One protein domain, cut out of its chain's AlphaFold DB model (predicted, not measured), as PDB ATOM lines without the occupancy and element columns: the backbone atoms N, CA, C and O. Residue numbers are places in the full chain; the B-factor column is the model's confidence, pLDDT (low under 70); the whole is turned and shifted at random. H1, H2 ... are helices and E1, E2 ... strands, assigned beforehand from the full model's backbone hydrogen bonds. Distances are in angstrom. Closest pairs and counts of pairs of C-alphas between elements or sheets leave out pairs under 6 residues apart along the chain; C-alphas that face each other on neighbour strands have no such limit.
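Overview. This is residues 5 to 125 of the 303 residues of the protein "MarR family transcriptional regulator" of Butyricicoccus sp. TM10-16AC (UniProt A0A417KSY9). A small, strongly twisted sheet of four strands, E3, E6, E8 and E7, has helix H2 over one face and helix H3 over the other, while the long helix H1 passes by the E3 and E6 side, with the hairpin E1 and E2 packed on H1. A second hairpin, E4 and E5, reaches away as an arm with its tip at Pro 67. The printed part has 121 residues with three named helices and eight named strands, in the order E1 E2 H1 E3 E4 E5 H2 E6 H3 E7 E8; the class is mixed, helices and strands. The large sheet is mixed, in the order E3 E6 E8 E7. The whole is compact, with a radius of gyration of the C-alphas of 15.3 A and spans of 47 by 33 by 30 A.

Arrangement. In the large sheet, edge strand E3 (residues 50 to 53) is parallel to E6 (93 to 96), with N 53 and O 95 2.8 A apart. E6 is antiparallel to E8 (121 to 125), at 115 degrees; N 96 and O 124 are 2.9 A apart. E8 and edge strand E7 (113 to 118) form a hairpin, with N 118 and O 121 at 2.8 A. H2 (77 to 86) is on the sheet, at a height of 6.7 A; the closest C-alphas of H2 and E3 are those of Ala 82 and Ala 52, 4.8 A apart. H3 (98 to 107) is on the sheet at a height of 9.2 A, slantwise to E7 at 35 degrees on the local plane. E6, H3 and E7 make a split strand-helix-strand unit, two strands running the same way with E8 between them, its crossover right-handed. H1 (24 to 45) is also on the sheet, and with H3 on one face and H2 on the other there are three layers, helices on both faces. H1 and H3 are close but not clearly touching, C-alphas 24 and 107 being 7.5 A apart. In the hairpin E1 (6 to 11) and E2 (14 to 19), N 11 and O 14 are 2.8 A apart; the closest C-alphas of E2 and H1 are those of Thr 19 and Ala 26, 6.1 A. In the hairpin E4 (59 to 62) and E5 (72 to 75), N 59 and O 75 are 2.8 A apart; E4 and E3 are apart. In H1, H2 and H3 every O i to N i+4 pair is within hydrogen-bond range.

Along the chain. E1 begins at C-alpha 6 (-22.321, 43.495, -32.931) and is 16.4 A long; E2 is 17.2 A. H1 runs 31.0 A to C-alpha 45 (-14.055, 53.064, -52.236). H2 and H3 are each 14.2 A, and E7 is 15.5 A. E8 ends at C-alpha 125 (-30.887, 61.007, -39.068).

Size, cuts and confidence. The two C-alphas farthest apart, those of Pro 67 and Gly 120, are 49.0 A apart. The printed part has no cut and no long link. The mean pLDDT of the printed part is 89.7; residues 65, 67 and 70 are under 70.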
ATOM      1  N   LEU A   5     -19.887  43.191 -29.597       87.81
ATOM      2  CA  LEU A   5     -21.296  42.905 -29.274       87.81
ATOM      3  C   LEU A   5     -22.226  43.084 -30.487       87.81
ATOM      4  O   LEU A   5     -23.446  43.104 -30.344       87.81
ATOM      5  N   VAL A   6     -21.634  43.271 -31.667       92.38
ATOM      6  CA  VAL A   6     -22.321  43.495 -32.931       92.38
ATOM      7  C   VAL A   6     -22.114  42.275 -33.808       92.38
ATOM      8  O   VAL A   6     -20.979  41.863 -34.061       92.38
ATOM      9  N   GLU A   7     -23.222  41.736 -34.281       93.12
ATOM     10  CA  GLU A   7     -23.281  40.677 -35.271       93.12
ATOM     11  C   GLU A   7     -23.793  41.248 -36.593       93.12
ATOM     12  O   GLU A   7     -24.327  42.359 -36.662       93.12
ATOM     13  N   GLY A   8     -23.612  40.495 -37.671       91.81
ATOM     14  CA  GLY A   8     -24.119  40.918 -38.958       91.81
ATOM     15  C   GLY A   8     -23.908  39.909 -40.062       91.81
ATOM     16  O   GLY A   8     -23.143  38.953 -39.939       91.81
ATOM     17  N   TYR A   9     -24.615  40.133 -41.160       89.44
ATOM     18  CA  TYR A   9     -24.515  39.319 -42.362       89.44
ATOM     19  C   TYR A   9     -24.901  40.129 -43.599       89.44
ATOM     20  O   TYR A   9     -25.564  41.162 -43.519       89.44
ATOM     21  N   ILE A  10     -24.463  39.642 -44.756       88.12
ATOM     22  CA  ILE A  10     -24.725  40.257 -46.058       88.12
ATOM     23  C   ILE A  10     -26.028  39.693 -46.627       88.12
ATOM     24  O   ILE A  10     -26.285  38.488 -46.553       88.12
ATOM     25  N   VAL A  11     -26.840  40.573 -47.207       83.94
ATOM     26  CA  VAL A  11     -28.096  40.254 -47.886       83.94
ATOM     27  C   VAL A  11     -28.103  40.996 -49.215       83.94
ATOM     28  O   VAL A  11     -28.287  42.207 -49.242       83.94
ATOM     29  N   SER A  12     -27.926  40.261 -50.318       82.31
ATOM     30  CA  SER A  12     -27.742  40.853 -51.652       82.31
ATOM     31  C   SER A  12     -26.527  41.797 -51.671       82.31
ATOM     32  O   SER A  12     -25.399  41.350 -51.477       82.31
ATOM     33  N   ASP A  13     -26.774  43.081 -51.888       83.81
ATOM     34  CA  ASP A  13     -25.868  44.221 -51.969       83.81
ATOM     35  C   ASP A  13     -25.902  45.088 -50.699       83.81
ATOM     36  O   ASP A  13     -25.199  46.092 -50.611       83.81
ATOM     37  N   SER A  14     -26.668  44.663 -49.693       87.19
ATOM     38  CA  SER A  14     -26.781  45.310 -48.390       87.19
ATOM     39  C   SER A  14     -26.160  44.451 -47.293       87.19
ATOM     40  O   SER A  14     -25.943  43.245 -47.436       87.19
ATOM     41  N   PHE A  15     -25.911  45.061 -46.141       90.62
ATOM     42  CA  PHE A  15     -25.530  44.355 -44.926       90.62
ATOM     43  C   PHE A  15     -26.494  44.706 -43.797       90.62
ATOM     44  O   PHE A  15     -27.015  45.817 -43.724       90.62
ATOM     45  N   ILE A  16     -26.726  43.745 -42.910       93.50
ATOM     46  CA  ILE A  16     -27.502  43.930 -41.686       93.50
ATOM     47  C   ILE A  16     -26.530  43.826 -40.523       93.50
ATOM     48  O   ILE A  16     -25.781  42.853 -40.438       93.50
ATOM     49  N   LEU A  17     -26.552  44.825 -39.645       95.38
ATOM     50  CA  LEU A  17     -25.812  44.844 -38.386       95.38
ATOM     51  C   LEU A  17     -26.814  44.919 -37.242       95.38
ATOM     52  O   LEU A  17     -27.775  45.685 -37.318       95.38
ATOM     53  N   TYR A  18     -26.589  44.142 -36.191       95.19
ATOM     54  CA  TYR A  18     -27.487  44.088 -35.044       95.19
ATOM     55  C   TYR A  18     -26.743  43.749 -33.757       95.19
ATOM     56  O   TYR A  18     -25.610  43.270 -33.773       95.19
ATOM     57  N   THR A  19     -27.403  43.999 -32.634       94.00
ATOM     58  CA  THR A  19     -26.957  43.592 -31.302       94.00
ATOM     59  C   THR A  19     -27.963  42.604 -30.724       94.00
ATOM     60  O   THR A  19     -29.162  42.714 -30.976       94.00
ATOM     61  N   CYS A  20     -27.488  41.634 -29.943       89.06
ATOM     62  CA  CYS A  20     -28.349  40.628 -29.304       89.06
ATOM     63  C   CYS A  20     -29.024  41.141 -28.019       89.06
ATOM     64  O   CYS A  20     -29.903  40.483 -27.471       89.06
ATOM     65  N   ASP A  21     -28.611  42.311 -27.534       86.19
ATOM     66  CA  ASP A  21     -29.228  43.014 -26.416       86.19
ATOM     67  C   ASP A  21     -29.299  44.524 -26.686       86.19
ATOM     68  O   ASP A  21     -28.715  45.045 -27.641       86.19
ATOM     69  N   THR A  22     -30.037  45.229 -25.830       85.06
ATOM     70  CA  THR A  22     -30.195  46.689 -25.866       85.06
ATOM     71  C   THR A  22     -29.358  47.377 -24.787       85.06
ATOM     72  O   THR A  22     -29.728  48.446 -24.299       85.06
ATOM     73  N   SER A  23     -28.264  46.754 -24.336       90.88
ATOM     74  CA  SER A  23     -27.371  47.389 -23.370       90.88
ATOM     75  C   SER A  23     -26.731  48.629 -23.989       90.88
ATOM     76  O   SER A  23     -26.405  48.664 -25.178       90.88
ATOM     77  N   THR A  24     -26.486  49.646 -23.163       90.75
ATOM     78  CA  THR A  24     -25.855  50.892 -23.618       90.75
ATOM     79  C   THR A  24     -24.523  50.625 -24.322       90.75
ATOM     80  O   THR A  24     -24.198  51.244 -25.330       90.75
ATOM     81  N   GLN A  25     -23.753  49.646 -23.844       91.38
ATOM     82  CA  GLN A  25     -22.490  49.277 -24.469       91.38
ATOM     83  C   GLN A  25     -22.682  48.668 -25.865       91.38
ATOM     84  O   GLN A  25     -21.944  49.035 -26.781       91.38
ATOM     85  N   ALA A  26     -23.646  47.761 -26.044       92.25
ATOM     86  CA  ALA A  26     -23.902  47.132 -27.336       92.25
ATOM     87  C   ALA A  26     -24.381  48.158 -28.372       92.25
ATOM     88  O   ALA A  26     -23.803  48.255 -29.456       92.25
ATOM     89  N   VAL A  27     -25.355  48.997 -28.006       92.94
ATOM     90  CA  VAL A  27     -25.882  50.058 -28.881       92.94
ATOM     91  C   VAL A  27     -24.785  51.060 -29.249       92.94
ATOM     92  O   VAL A  27     -24.624  51.401 -30.420       92.94
ATOM     93  N   SER A  28     -23.957  51.477 -28.282       93.31
ATOM     94  CA  SER A  28     -22.809  52.353 -28.550       93.31
ATOM     95  C   SER A  28     -21.834  51.737 -29.560       93.31
ATOM     96  O   SER A  28     -21.375  52.430 -30.473       93.31
ATOM     97  N   GLN A  29     -21.531  50.440 -29.431       93.75
ATOM     98  CA  GLN A  29     -20.662  49.735 -30.375       93.75
ATOM     99  C   GLN A  29     -21.281  49.651 -31.772       93.75
ATOM    100  O   GLN A  29     -20.557  49.866 -32.743       93.75
ATOM    101  N   LEU A  30     -22.589  49.392 -31.878       95.19
ATOM    102  CA  LEU A  30     -23.306  49.359 -33.153       95.19
ATOM    103  C   LEU A  30     -23.235  50.711 -33.866       95.19
ATOM    104  O   LEU A  30     -22.760  50.771 -34.997       95.19
ATOM    105  N   LEU A  31     -23.638  51.794 -33.194       95.44
ATOM    106  CA  LEU A  31     -23.651  53.139 -33.780       95.44
ATOM    107  C   LEU A  31     -22.249  53.570 -34.235       95.44
ATOM    108  O   LEU A  31     -22.067  54.026 -35.363       95.44
ATOM    109  N   THR A  32     -21.240  53.331 -33.392       94.50
ATOM    110  CA  THR A  32     -19.837  53.634 -33.713       94.50
ATOM    111  C   THR A  32     -19.330  52.804 -34.895       94.50
ATOM    112  O   THR A  32     -18.541  53.285 -35.707       94.50
ATOM    113  N   LEU A  33     -19.728  51.531 -34.987       95.31
ATOM    114  CA  LEU A  33     -19.336  50.668 -36.096       95.31
ATOM    115  C   LEU A  33     -19.980  51.133 -37.405       95.31
ATOM    116  O   LEU A  33     -19.281  51.199 -38.414       95.31
ATOM    117  N   VAL A  34     -21.265  51.498 -37.381       95.31
ATOM    118  CA  VAL A  34     -21.976  52.010 -38.561       95.31
ATOM    119  C   VAL A  34     -21.318  53.292 -39.071       95.31
ATOM    120  O   VAL A  34     -21.006  53.367 -40.258       95.31
ATOM    121  N   GLU A  35     -21.038  54.266 -38.199       95.38
ATOM    122  CA  GLU A  35     -20.334  55.501 -38.582       95.38
ATOM    123  C   GLU A  35     -18.980  55.197 -39.242       95.38
ATOM    124  O   GLU A  35     -18.690  55.691 -40.334       95.38
ATOM    125  N   LYS A  36     -18.178  54.319 -38.625       94.88
ATOM    126  CA  LYS A  36     -16.859  53.927 -39.143       94.88
ATOM    127  C   LYS A  36     -16.931  53.240 -40.498       94.88
ATOM    128  O   LYS A  36     -16.086  53.519 -41.342       94.88
ATOM    129  N   ILE A  37     -17.887  52.333 -40.698       94.88
ATOM    130  CA  ILE A  37     -18.086  51.660 -41.988       94.88
ATOM    131  C   ILE A  37     -18.441  52.702 -43.043       94.88
ATOM    132  O   ILE A  37     -17.778  52.767 -44.070       94.88
ATOM    133  N   CYS A  38     -19.410  53.573 -42.764       94.88
ATOM    134  CA  CYS A  38     -19.852  54.581 -43.724       94.88
ATOM    135  C   CYS A  38     -18.725  55.544 -44.131       94.88
ATOM    136  O   CYS A  38     -18.558  55.829 -45.314       94.88
ATOM    137  N   GLN A  39     -17.921  56.015 -43.174       95.62
ATOM    138  CA  GLN A  39     -16.792  56.902 -43.467       95.62
ATOM    139  C   GLN A  39     -15.657  56.188 -44.210       95.62
ATOM    140  O   GLN A  39     -15.096  56.757 -45.142       95.62
ATOM    141  N   ARG A  40     -15.317  54.948 -43.831       95.75
ATOM    142  CA  ARG A  40     -14.250  54.180 -44.497       95.75
ATOM    143  C   ARG A  40     -14.618  53.794 -45.918       95.75
ATOM    144  O   ARG A  40     -13.808  53.992 -46.808       95.75
ATOM    145  N   GLU A  41     -15.836  53.317 -46.146       94.38
ATOM    146  CA  GLU A  41     -16.298  52.960 -47.491       94.38
ATOM    147  C   GLU A  41     -16.334  54.176 -48.424       94.38
ATOM    148  O   GLU A  41     -16.023  54.070 -49.611       94.38
ATOM    149  N   PHE A  42     -16.618  55.363 -47.886       95.31
ATOM    150  CA  PHE A  42     -16.458  56.597 -48.641       95.31
ATOM    151  C   PHE A  42     -14.986  56.900 -48.971       95.31
ATOM    152  O   PHE A  42     -14.678  57.186 -50.125       95.31
ATOM    153  N   ILE A  43     -14.086  56.842 -47.985       95.06
ATOM    154  CA  ILE A  43     -12.661  57.171 -48.172       95.06
ATOM    155  C   ILE A  43     -11.984  56.184 -49.128       95.06
ATOM    156  O   ILE A  43     -11.312  56.597 -50.070       95.06
ATOM    157  N   ASP A  44     -12.169  54.890 -48.881       94.75
ATOM    158  CA  ASP A  44     -11.420  53.825 -49.541       94.75
ATOM    159  C   ASP A  44     -12.010  53.491 -50.918       94.75
ATOM    160  O   ASP A  44     -11.266  53.196 -51.854       94.75
ATOM    161  N   ASN A  45     -13.342  53.560 -51.056       92.88
ATOM    162  CA  ASN A  45     -14.055  53.064 -52.236       92.88
ATOM    163  C   ASN A  45     -14.931  54.117 -52.934       92.88
ATOM    164  O   ASN A  45     -15.492  53.827 -53.992       92.88
ATOM    165  N   GLY A  46     -15.078  55.326 -52.380       90.69
ATOM    166  CA  GLY A  46     -15.990  56.331 -52.930       90.69
ATOM    167  C   GLY A  46     -17.454  55.889 -52.869       90.69
ATOM    168  O   GLY A  46     -18.221  56.162 -53.787       90.69
ATOM    169  N   ILE A  47     -17.851  55.162 -51.820       90.56
ATOM    170  CA  ILE A  47     -19.226  54.675 -51.650       90.56
ATOM    171  C   ILE A  47     -19.940  55.497 -50.574       90.56
ATOM    172  O   ILE A  47     -19.543  55.522 -49.412       90.56
ATOM    173  N   LEU A  48     -21.041  56.147 -50.959       91.44
ATOM    174  CA  LEU A  48     -21.944  56.829 -50.028       91.44
ATOM    175  C   LEU A  48     -23.030  55.859 -49.559       91.44
ATOM    176  O   LEU A  48     -23.986  55.576 -50.284       91.44
ATOM    177  N   ILE A  49     -22.884  55.360 -48.333       91.38
ATOM    178  CA  ILE A  49     -23.823  54.408 -47.738       91.38
ATOM    179  C   ILE A  49     -25.095  55.119 -47.265       91.38
ATOM    180  O   ILE A  49     -25.073  56.207 -46.686       91.38
ATOM    181  N   ARG A  50     -26.230  54.472 -47.502       91.44
ATOM    182  CA  ARG A  50     -27.526  54.836 -46.930       91.44
ATOM    183  C   ARG A  50     -28.056  53.630 -46.175       91.44
ATOM    184  O   ARG A  50     -27.678  52.502 -46.469       91.44
ATOM    185  N   GLY A  51     -28.889  53.880 -45.182       93.25
ATOM    186  CA  GLY A  51     -29.400  52.825 -44.325       93.25
ATOM    187  C   GLY A  51     -30.431  53.360 -43.357       93.25
ATOM    188  O   GLY A  51     -30.732  54.558 -43.343       93.25
ATOM    189  N   ALA A  52     -30.928  52.471 -42.510       95.50
ATOM    190  CA  ALA A  52     -31.713  52.862 -41.360       95.50
ATOM    191  C   ALA A  52     -31.439  51.955 -40.161       95.50
ATOM    192  O   ALA A  52     -31.010  50.812 -40.319       95.50
ATOM    193  N   ILE A  53     -31.708  52.469 -38.964       96.06
ATOM    194  CA  ILE A  53     -31.618  51.733 -37.706       96.06
ATOM    195  C   ILE A  53     -32.991  51.769 -37.046       96.06
ATOM    196  O   ILE A  53     -33.577  52.837 -36.848       96.06
ATOM    197  N   ALA A  54     -33.484  50.586 -36.700       95.94
ATOM    198  CA  ALA A  54     -34.721  50.387 -35.965       95.94
ATOM    199  C   ALA A  54     -34.459  49.542 -34.716       95.94
ATOM    200  O   ALA A  54     -33.494  48.778 -34.653       95.94
ATOM    201  N   LYS A  55     -35.335  49.693 -33.728       94.44
ATOM    202  CA  LYS A  55     -35.317  48.948 -32.471       94.44
ATOM    203  C   LYS A  55     -36.396  47.872 -32.515       94.44
ATOM    204  O   LYS A  55     -37.501  48.128 -32.979       94.44
ATOM    205  N   GLY A  56     -36.075  46.678 -32.028       93.69
ATOM    206  CA  GLY A  56     -37.025  45.575 -31.903       93.69
ATOM    207  C   GLY A  56     -36.440  44.241 -32.347       93.69
ATOM    208  O   GLY A  56     -35.253  44.125 -32.644       93.69
ATOM    209  N   GLU A  57     -37.297  43.229 -32.379       92.62
ATOM    210  CA  GLU A  57     -36.909  41.866 -32.723       92.62
ATOM    211  C   GLU A  57     -36.978  41.622 -34.233       92.62
ATOM    212  O   GLU A  57     -37.873  42.103 -34.942       92.62
ATOM    213  N   PHE A  58     -36.034  40.823 -34.717       93.69
ATOM    214  CA  PHE A  58     -36.075  40.197 -36.027       93.69
ATOM    215  C   PHE A  58     -35.319  38.868 -35.973       93.69
ATOM    216  O   PHE A  58     -34.524  38.632 -35.066       93.69
ATOM    217  N   ASP A  59     -35.576  38.000 -36.944       90.69
ATOM    218  CA  ASP A  59     -34.936  36.696 -37.059       90.69
ATOM    219  C   ASP A  59     -34.681  36.353 -38.532       90.69
ATOM    220  O   ASP A  59     -35.329  36.874 -39.450       90.69
ATOM    221  N   ARG A  60     -33.727  35.454 -38.764       87.81
ATOM    222  CA  ARG A  60     -33.426  34.882 -40.071       87.81
ATOM    223  C   ARG A  60     -33.818  33.411 -40.073       87.81
ATOM    224  O   ARG A  60     -33.105  32.545 -39.576       87.81
ATOM    225  N   VAL A  61     -34.921  33.115 -40.743       86.44
ATOM    226  CA  VAL A  61     -35.423  31.754 -40.910       86.44
ATOM    227  C   VAL A  61     -34.757  31.114 -42.126       86.44
ATOM    228  O   VAL A  61     -35.016  31.491 -43.268       86.44
ATOM    229  N   GLU A  62     -33.887  30.134 -41.897       81.00
ATOM    230  CA  GLU A  62     -33.248  29.372 -42.974       81.00
ATOM    231  C   GLU A  62     -34.229  28.410 -43.661       81.00
ATOM    232  O   GLU A  62     -34.965  27.667 -43.006       81.00
ATOM    233  N   ALA A  63     -34.207  28.368 -44.996       72.50
ATOM    234  CA  ALA A  63     -34.956  27.388 -45.773       72.50
ATOM    235  C   ALA A  63     -34.226  26.035 -45.736       72.50
ATOM    236  O   ALA A  63     -33.301  25.781 -46.502       72.50
ATOM    237  N   ARG A  64     -34.653  25.147 -44.833       71.12
ATOM    238  CA  ARG A  64     -33.999  23.844 -44.585       71.12
ATOM    239  C   ARG A  64     -34.293  22.763 -45.634       71.12
ATOM    240  O   ARG A  64     -33.771  21.658 -45.527       71.12
ATOM    241  N   GLU A  65     -35.132  23.056 -46.626       69.69
ATOM    242  CA  GLU A  65     -35.632  22.072 -47.599       69.69
ATOM    243  C   GLU A  65     -34.555  21.582 -48.579       69.69
ATOM    244  O   GLU A  65     -34.658  20.476 -49.107       69.69
ATOM    245  N   ILE A  66     -33.496  22.368 -48.804       73.75
ATOM    246  CA  ILE A  66     -32.354  21.987 -49.640       73.75
ATOM    247  C   ILE A  66     -31.071  22.333 -48.869       73.75
ATOM    248  O   ILE A  66     -30.727  23.510 -48.789       73.75
ATOM    249  N   PRO A  67     -30.321  21.347 -48.335       69.44
ATOM    250  CA  PRO A  67     -29.143  21.596 -47.492       69.44
ATOM    251  C   PRO A  67     -28.036  22.429 -48.154       69.44
ATOM    252  O   PRO A  67     -27.228  23.049 -47.472       69.44
ATOM    253  N   SER A  68     -27.983  22.440 -49.489       78.31
ATOM    254  CA  SER A  68     -27.029  23.224 -50.278       78.31
ATOM    255  C   SER A  68     -27.531  24.622 -50.655       78.31
ATOM    256  O   SER A  68     -26.788  25.385 -51.269       78.31
ATOM    257  N   LEU A  69     -28.786  24.963 -50.350       71.38
ATOM    258  CA  LEU A  69     -29.383  26.247 -50.690       71.38
ATOM    259  C   LEU A  69     -29.324  27.175 -49.474       71.38
ATOM    260  O   LEU A  69     -30.132  27.072 -48.558       71.38
ATOM    261  N   GLN A  70     -28.412  28.146 -49.499       68.19
ATOM    262  CA  GLN A  70     -28.358  29.215 -48.497       68.19
ATOM    263  C   GLN A  70     -29.414  30.290 -48.793       68.19
ATOM    264  O   GLN A  70     -29.099  31.444 -49.077       68.19
ATOM    265  N   LYS A  71     -30.693  29.905 -48.763       73.62
ATOM    266  CA  LYS A  71     -31.819  30.837 -48.863       73.62
ATOM    267  C   LYS A  71     -32.438  30.990 -47.480       73.62
ATOM    268  O   LYS A  71     -32.749  30.002 -46.828       73.62
ATOM    269  N   GLY A  72     -32.590  32.227 -47.025       77.31
ATOM    270  CA  GLY A  72     -33.236  32.541 -45.754       77.31
ATOM    271  C   GLY A  72     -34.263  33.646 -45.937       77.31
ATOM    272  O   GLY A  72     -34.112  34.488 -46.822       77.31
ATOM    273  N   LEU A  73     -35.308  33.617 -45.120       85.25
ATOM    274  CA  LEU A  73     -36.289  34.684 -45.000       85.25
ATOM    275  C   LEU A  73     -35.961  35.502 -43.753       85.25
ATOM    276  O   LEU A  73     -35.780  34.937 -42.678       85.25
ATOM    277  N   ILE A  74     -35.902  36.819 -43.900       89.00
ATOM    278  CA  ILE A  74     -35.740  37.732 -42.769       89.00
ATOM    279  C   ILE A  74     -37.134  38.185 -42.361       89.00
ATOM    280  O   ILE A  74     -37.910  38.644 -43.201       89.00
ATOM    281  N   VAL A  75     -37.466  38.003 -41.089       90.94
ATOM    282  CA  VAL A  75     -38.779  38.315 -40.519       90.94
ATOM    283  C   VAL A  75     -38.610  39.174 -39.276       90.94
ATOM    284  O   VAL A  75     -37.624  39.041 -38.566       90.94
ATOM    285  N   GLY A  76     -39.584  40.035 -38.997       93.38
ATOM    286  CA  GLY A  76     -39.592  40.876 -37.800       93.38
ATOM    287  C   GLY A  76     -39.814  42.347 -38.116       93.38
ATOM    288  O   GLY A  76     -39.397  42.846 -39.163       93.38
ATOM    289  N   GLN A  77     -40.493  43.034 -37.199       93.56
ATOM    290  CA  GLN A  77     -40.919  44.415 -37.407       93.56
ATOM    291  C   GLN A  77     -39.720  45.363 -37.513       93.56
ATOM    292  O   GLN A  77     -39.715  46.221 -38.385       93.56
ATOM    293  N   ALA A  78     -38.660  45.138 -36.728       93.88
ATOM    294  CA  ALA A  78     -37.464  45.976 -36.770       93.88
ATOM    295  C   ALA A  78     -36.791  45.967 -38.154       93.88
ATOM    296  O   ALA A  78     -36.394  47.015 -38.661       93.88
ATOM    297  N   TYR A  79     -36.710  44.802 -38.806       93.06
ATOM    298  CA  TYR A  79     -36.176  44.715 -40.166       93.06
ATOM    299  C   TYR A  79     -37.070  45.451 -41.174       93.06
ATOM    300  O   TYR A  79     -36.566  46.204 -42.007       93.06
ATOM    301  N   VAL A  80     -38.392  45.264 -41.085       92.81
ATOM    302  CA  VAL A  80     -39.360  45.936 -41.967       92.81
ATOM    303  C   VAL A  80     -39.287  47.455 -41.807       92.81
ATOM    304  O   VAL A  80     -39.231  48.168 -42.807       92.81
ATOM    305  N   ASP A  81     -39.228  47.950 -40.573       94.31
ATOM    306  CA  ASP A  81     -39.146  49.380 -40.277       94.31
ATOM    307  C   ASP A  81     -37.850  49.986 -40.818       94.31
ATOM    308  O   ASP A  81     -37.886  51.019 -41.490       94.31
ATOM    309  N   ALA A  82     -36.711  49.322 -40.594       93.44
ATOM    310  CA  ALA A  82     -35.433  49.759 -41.145       93.44
ATOM    311  C   ALA A  82     -35.463  49.788 -42.685       93.44
ATOM    312  O   ALA A  82     -35.100  50.792 -43.298       93.44
ATOM    313  N   TYR A  83     -35.974  48.732 -43.319       91.19
ATOM    314  CA  TYR A  83     -36.070  48.644 -44.776       91.19
ATOM    315  C   TYR A  83     -36.951  49.753 -45.377       91.19
ATOM    316  O   TYR A  83     -36.574  50.412 -46.346       91.19
ATOM    317  N   LEU A  84     -38.120  50.014 -44.782       90.62
ATOM    318  CA  LEU A  84     -39.026  51.071 -45.247       90.62
ATOM    319  C   LEU A  84     -38.441  52.474 -45.033       90.62
ATOM    320  O   LEU A  84     -38.644  53.364 -45.863       90.62
ATOM    321  N   MET A  85     -37.718  52.689 -43.932       89.25
ATOM    322  CA  MET A  85     -37.082  53.974 -43.644       89.25
ATOM    323  C   MET A  85     -35.883  54.266 -44.538       89.25
ATOM    324  O   MET A  85     -35.707  55.423 -44.918       89.25
ATOM    325  N   GLU A  86     -35.087  53.268 -44.918       84.94
ATOM    326  CA  GLU A  86     -33.976  53.460 -45.859       84.94
ATOM    327  C   GLU A  86     -34.476  54.127 -47.152       84.94
ATOM    328  O   GLU A  86     -33.933  55.139 -47.601       84.94
ATOM    329  N   GLY A  87     -35.588  53.625 -47.700       80.50
ATOM    330  CA  GLY A  87     -36.219  54.180 -48.899       80.50
ATOM    331  C   GLY A  87     -36.784  55.595 -48.725       80.50
ATOM    332  O   GLY A  87     -37.069  56.268 -49.719       80.50
ATOM    333  N   SER A  88     -36.942  56.070 -47.485       77.06
ATOM    334  CA  SER A  88     -37.520  57.383 -47.187       77.06
ATOM    335  C   SER A  88     -36.528  58.541 -47.329       77.06
ATOM    336  O   SER A  88     -36.958  59.682 -47.515       77.06
ATOM    337  N   ILE A  89     -35.219  58.260 -47.306       79.69
ATOM    338  CA  ILE A  89     -34.165  59.267 -47.459       79.69
ATOM    339  C   ILE A  89     -33.307  59.021 -48.707       79.69
ATOM    340  O   ILE A  89     -32.600  58.028 -48.884       79.69
ATOM    341  N   LYS A  90     -33.327  59.995 -49.610       82.38
ATOM    342  CA  LYS A  90     -32.547  59.987 -50.852       82.38
ATOM    343  C   LYS A  90     -31.265  60.821 -50.722       82.38
ATOM    344  O   LYS A  90     -31.028  61.744 -51.492       82.38
ATOM    345  N   THR A  91     -30.472  60.566 -49.685       85.31
ATOM    346  CA  THR A  91     -29.265  61.347 -49.344       85.31
ATOM    347  C   THR A  91     -28.374  60.545 -48.394       85.31
ATOM    348  O   THR A  91     -28.864  59.621 -47.747       85.31
ATOM    349  N   ALA A  92     -27.071  60.837 -48.361       88.69
ATOM    350  CA  ALA A  92     -26.104  60.091 -47.563       88.69
ATOM    351  C   ALA A  92     -26.319  60.342 -46.064       88.69
ATOM    352  O   ALA A  92     -26.174  61.461 -45.579       88.69
ATOM    353  N   GLY A  93     -26.683  59.289 -45.340       92.00
ATOM    354  CA  GLY A  93     -26.983  59.310 -43.913       92.00
ATOM    355  C   GLY A  93     -27.784  58.073 -43.525       92.00
ATOM    356  O   GLY A  93     -28.229  57.314 -44.389       92.00
ATOM    357  N   ILE A  94     -27.935  57.859 -42.220       94.81
ATOM    358  CA  ILE A  94     -28.625  56.686 -41.683       94.81
ATOM    359  C   ILE A  94     -29.904  57.153 -40.996       94.81
ATOM    360  O   ILE A  94     -29.840  57.891 -40.014       94.81
ATOM    361  N   ALA A  95     -31.062  56.762 -41.523       95.06
ATOM    362  CA  ALA A  95     -32.348  57.080 -40.912       95.06
ATOM    363  C   ALA A  95     -32.505  56.348 -39.573       95.06
ATOM    364  O   ALA A  95     -32.026  55.231 -39.398       95.06
ATOM    365  N   LEU A  96     -33.189  56.965 -38.623       95.62
ATOM    366  CA  LEU A  96     -33.431  56.399 -37.302       95.62
ATOM    367  C   LEU A  96     -34.938  56.351 -37.063       95.62
ATOM    368  O   LEU A  96     -35.631  57.326 -37.368       95.62
ATOM    369  N   THR A  97     -35.447  55.262 -36.478       95.00
ATOM    370  CA  THR A  97     -36.786  55.325 -35.878       95.00
ATOM    371  C   THR A  97     -36.791  56.357 -34.752       95.00
ATOM    372  O   THR A  97     -35.756  56.637 -34.138       95.00
ATOM    373  N   ASP A  98     -37.973  56.886 -34.432       94.62
ATOM    374  CA  ASP A  98     -38.142  57.768 -33.276       94.62
ATOM    375  C   ASP A  98     -37.632  57.120 -31.982       94.62
ATOM    376  O   ASP A  98     -36.978  57.790 -31.190       94.62
ATOM    377  N   GLU A  99     -37.862  55.817 -31.793       94.56
ATOM    378  CA  GLU A  99     -37.385  55.079 -30.617       94.56
ATOM    379  C   GLU A  99     -35.856  55.065 -30.512       94.56
ATOM    380  O   GLU A  99     -35.307  55.314 -29.442       94.56
ATOM    381  N   VAL A 100     -35.157  54.815 -31.625       95.19
ATOM    382  CA  VAL A 100     -33.688  54.816 -31.648       95.19
ATOM    383  C   VAL A 100     -33.154  56.224 -31.399       95.19
ATOM    384  O   VAL A 100     -32.203  56.392 -30.643       95.19
ATOM    385  N   PHE A 101     -33.768  57.245 -31.999       95.88
ATOM    386  CA  PHE A 101     -33.375  58.636 -31.777       95.88
ATOM    387  C   PHE A 101     -33.565  59.063 -30.313       95.88
ATOM    388  O   PHE A 101     -32.666  59.659 -29.726       95.88
ATOM    389  N   GLN A 102     -34.695  58.696 -29.698       94.81
ATOM    390  CA  GLN A 102     -34.971  58.963 -28.282       94.81
ATOM    391  C   GLN A 102     -33.969  58.265 -27.359       94.81
ATOM    392  O   GLN A 102     -33.487  58.882 -26.412       94.81
ATOM    393  N   ASP A 103     -33.613  57.008 -27.646       93.50
ATOM    394  CA  ASP A 103     -32.554  56.313 -26.911       93.50
ATOM    395  C   ASP A 103     -31.216  57.051 -27.078       93.50
ATOM    396  O   ASP A 103     -30.458  57.191 -26.114       93.50
ATOM    397  N   ILE A 104     -30.925  57.569 -28.280       94.62
ATOM    398  CA  ILE A 104     -29.684  58.302 -28.522       94.62
ATOM    399  C   ILE A 104     -29.578  59.546 -27.630       94.62
ATOM    400  O   ILE A 104     -28.548  59.753 -26.979       94.62
ATOM    401  N   GLU A 105     -30.656  60.328 -27.559       93.38
ATOM    402  CA  GLU A 105     -30.743  61.525 -26.720       93.38
ATOM    403  C   GLU A 105     -30.722  61.187 -25.222       93.38
ATOM    404  O   GLU A 105     -30.009  61.832 -24.453       93.38
ATOM    405  N   ALA A 106     -31.461  60.156 -24.799       93.44
ATOM    406  CA  ALA A 106     -31.602  59.789 -23.391       93.44
ATOM    407  C   ALA A 106     -30.294  59.278 -22.769       93.44
ATOM    408  O   ALA A 106     -29.990  59.590 -21.616       93.44
ATOM    409  N   TYR A 107     -29.516  58.501 -23.525       92.44
ATOM    410  CA  TYR A 107     -28.248  57.931 -23.060       92.44
ATOM    411  C   TYR A 107     -27.022  58.757 -23.465       92.44
ATOM    412  O   TYR A 107     -25.907  58.407 -23.079       92.44
ATOM    413  N   VAL A 108     -27.221  59.860 -24.195       90.56
ATOM    414  CA  VAL A 108     -26.173  60.815 -24.586       90.56
ATOM    415  C   VAL A 108     -25.013  60.114 -25.306       90.56
ATOM    416  O   VAL A 108     -23.838  60.286 -24.968       90.56
ATOM    417  N   TYR A 109     -25.332  59.276 -26.297       91.19
ATOM    418  CA  TYR A 109     -24.279  58.666 -27.109       91.19
ATOM    419  C   TYR A 109     -23.537  59.749 -27.904       91.19
ATOM    420  O   TYR A 109     -24.170  60.679 -28.406       91.19
ATOM    421  N   PRO A 110     -22.207  59.636 -28.070       89.88
ATOM    422  CA  PRO A 110     -21.391  60.627 -28.768       89.88
ATOM    423  C   PRO A 110     -21.503  60.466 -30.292       89.88
ATOM    424  O   PRO A 110     -20.508  60.253 -30.976       89.88
ATOM    425  N   ILE A 111     -22.728  60.509 -30.812       92.56
ATOM    426  CA  ILE A 111     -23.054  60.311 -32.222       92.56
ATOM    427  C   ILE A 111     -23.741  61.569 -32.735       92.56
ATOM    428  O   ILE A 111     -24.648  62.104 -32.098       92.56
ATOM    429  N   ASP A 112     -23.311  62.037 -33.901       94.06
ATOM    430  CA  ASP A 112     -23.914  63.191 -34.555       94.06
ATOM    431  C   ASP A 112     -25.261  62.790 -35.169       94.06
ATOM    432  O   ASP A 112     -25.332  62.024 -36.134       94.06
ATOM    433  N   CYS A 113     -26.348  63.277 -34.578       94.88
ATOM    434  CA  CYS A 113     -27.696  63.028 -35.055       94.88
ATOM    435  C   CYS A 113     -28.560  64.285 -34.959       94.88
ATOM    436  O   CYS A 113     -28.293  65.202 -34.181       94.88
ATOM    437  N   PHE A 114     -29.598  64.340 -35.785       94.06
ATOM    438  CA  PHE A 114     -30.533  65.455 -35.812       94.06
ATOM    439  C   PHE A 114     -31.925  65.003 -36.252       94.06
ATOM    440  O   PHE A 114     -32.096  63.947 -36.865       94.06
ATOM    441  N   ARG A 115     -32.914  65.851 -35.969       93.62
ATOM    442  CA  ARG A 115     -34.283  65.744 -36.472       93.62
ATOM    443  C   ARG A 115     -34.542  66.889 -37.443       93.62
ATOM    444  O   ARG A 115     -34.260  68.037 -37.115       93.62
ATOM    445  N   GLU A 116     -35.079  66.570 -38.614       90.19
ATOM    446  CA  GLU A 116     -35.402  67.542 -39.662       90.19
ATOM    447  C   GLU A 116     -36.826  67.309 -40.177       90.19
ATOM    448  O   GLU A 116     -37.247  66.162 -40.336       90.19
ATOM    449  N   ASN A 117     -37.558  68.386 -40.470       87.69
ATOM    450  CA  ASN A 117     -38.879  68.287 -41.082       87.69
ATOM    451  C   ASN A 117     -38.757  68.393 -42.605       87.69
ATOM    452  O   ASN A 117     -38.438  69.449 -43.152       87.69
ATOM    453  N   ILE A 118     -39.036  67.296 -43.306       81.69
ATOM    454  CA  ILE A 118     -39.035  67.247 -44.768       81.69
ATOM    455  C   ILE A 118     -40.476  67.073 -45.238       81.69
ATOM    456  O   ILE A 118     -41.085  66.023 -45.044       81.69
ATOM    457  N   ASN A 119     -41.028  68.109 -45.875       78.19
ATOM    458  CA  ASN A 119     -42.388  68.115 -46.428       78.19
ATOM    459  C   ASN A 119     -43.475  67.727 -45.405       78.19
ATOM    460  O   ASN A 119     -44.399  66.980 -45.724       78.19
ATOM    461  N   GLY A 120     -43.361  68.216 -44.166       81.19
ATOM    462  CA  GLY A 120     -44.318  67.929 -43.096       81.19
ATOM    463  C   GLY A 120     -44.088  66.596 -42.382       81.19
ATOM    464  O   GLY A 120     -44.830  66.285 -41.455       81.19
ATOM    465  N   LYS A 121     -43.065  65.826 -42.773       85.31
ATOM    466  CA  LYS A 121     -42.661  64.593 -42.098       85.31
ATOM    467  C   LYS A 121     -41.353  64.810 -41.346       85.31
ATOM    468  O   LYS A 121     -40.348  65.177 -41.951       85.31
ATOM    469  N   ASP A 122     -41.367  64.533 -40.049       90.00
ATOM    470  CA  ASP A 122     -40.144  64.507 -39.254       90.00
ATOM    471  C   ASP A 122     -39.329  63.260 -39.593       90.00
ATOM    472  O   ASP A 122     -39.855  62.147 -39.677       90.00
ATOM    473  N   ILE A 123     -38.035  63.463 -39.811       90.56
ATOM    474  CA  ILE A 123     -37.072  62.405 -40.083       90.56
ATOM    475  C   ILE A 123     -35.902  62.589 -39.122       90.56
ATOM    476  O   ILE A 123     -35.323  63.673 -39.030       90.56
ATOM    477  N   CYS A 124     -35.556  61.514 -38.419       94.44
ATOM    478  CA  CYS A 124     -34.383  61.445 -37.560       94.44
ATOM    479  C   CYS A 124     -33.227  60.811 -38.333       94.44
ATOM    480  O   CYS A 124     -33.406  59.787 -38.992       94.44
ATOM    481  N   VAL A 125     -32.045  61.419 -38.269       94.50
ATOM    482  CA  VAL A 125     -30.887  61.007 -39.068       94.50
ATOM    483  C   VAL A 125     -29.639  60.977 -38.199       94.50
ATOM    484  O   VAL A 125     -29.340  61.947 -37.509       94.50
TER     485      VAL A 125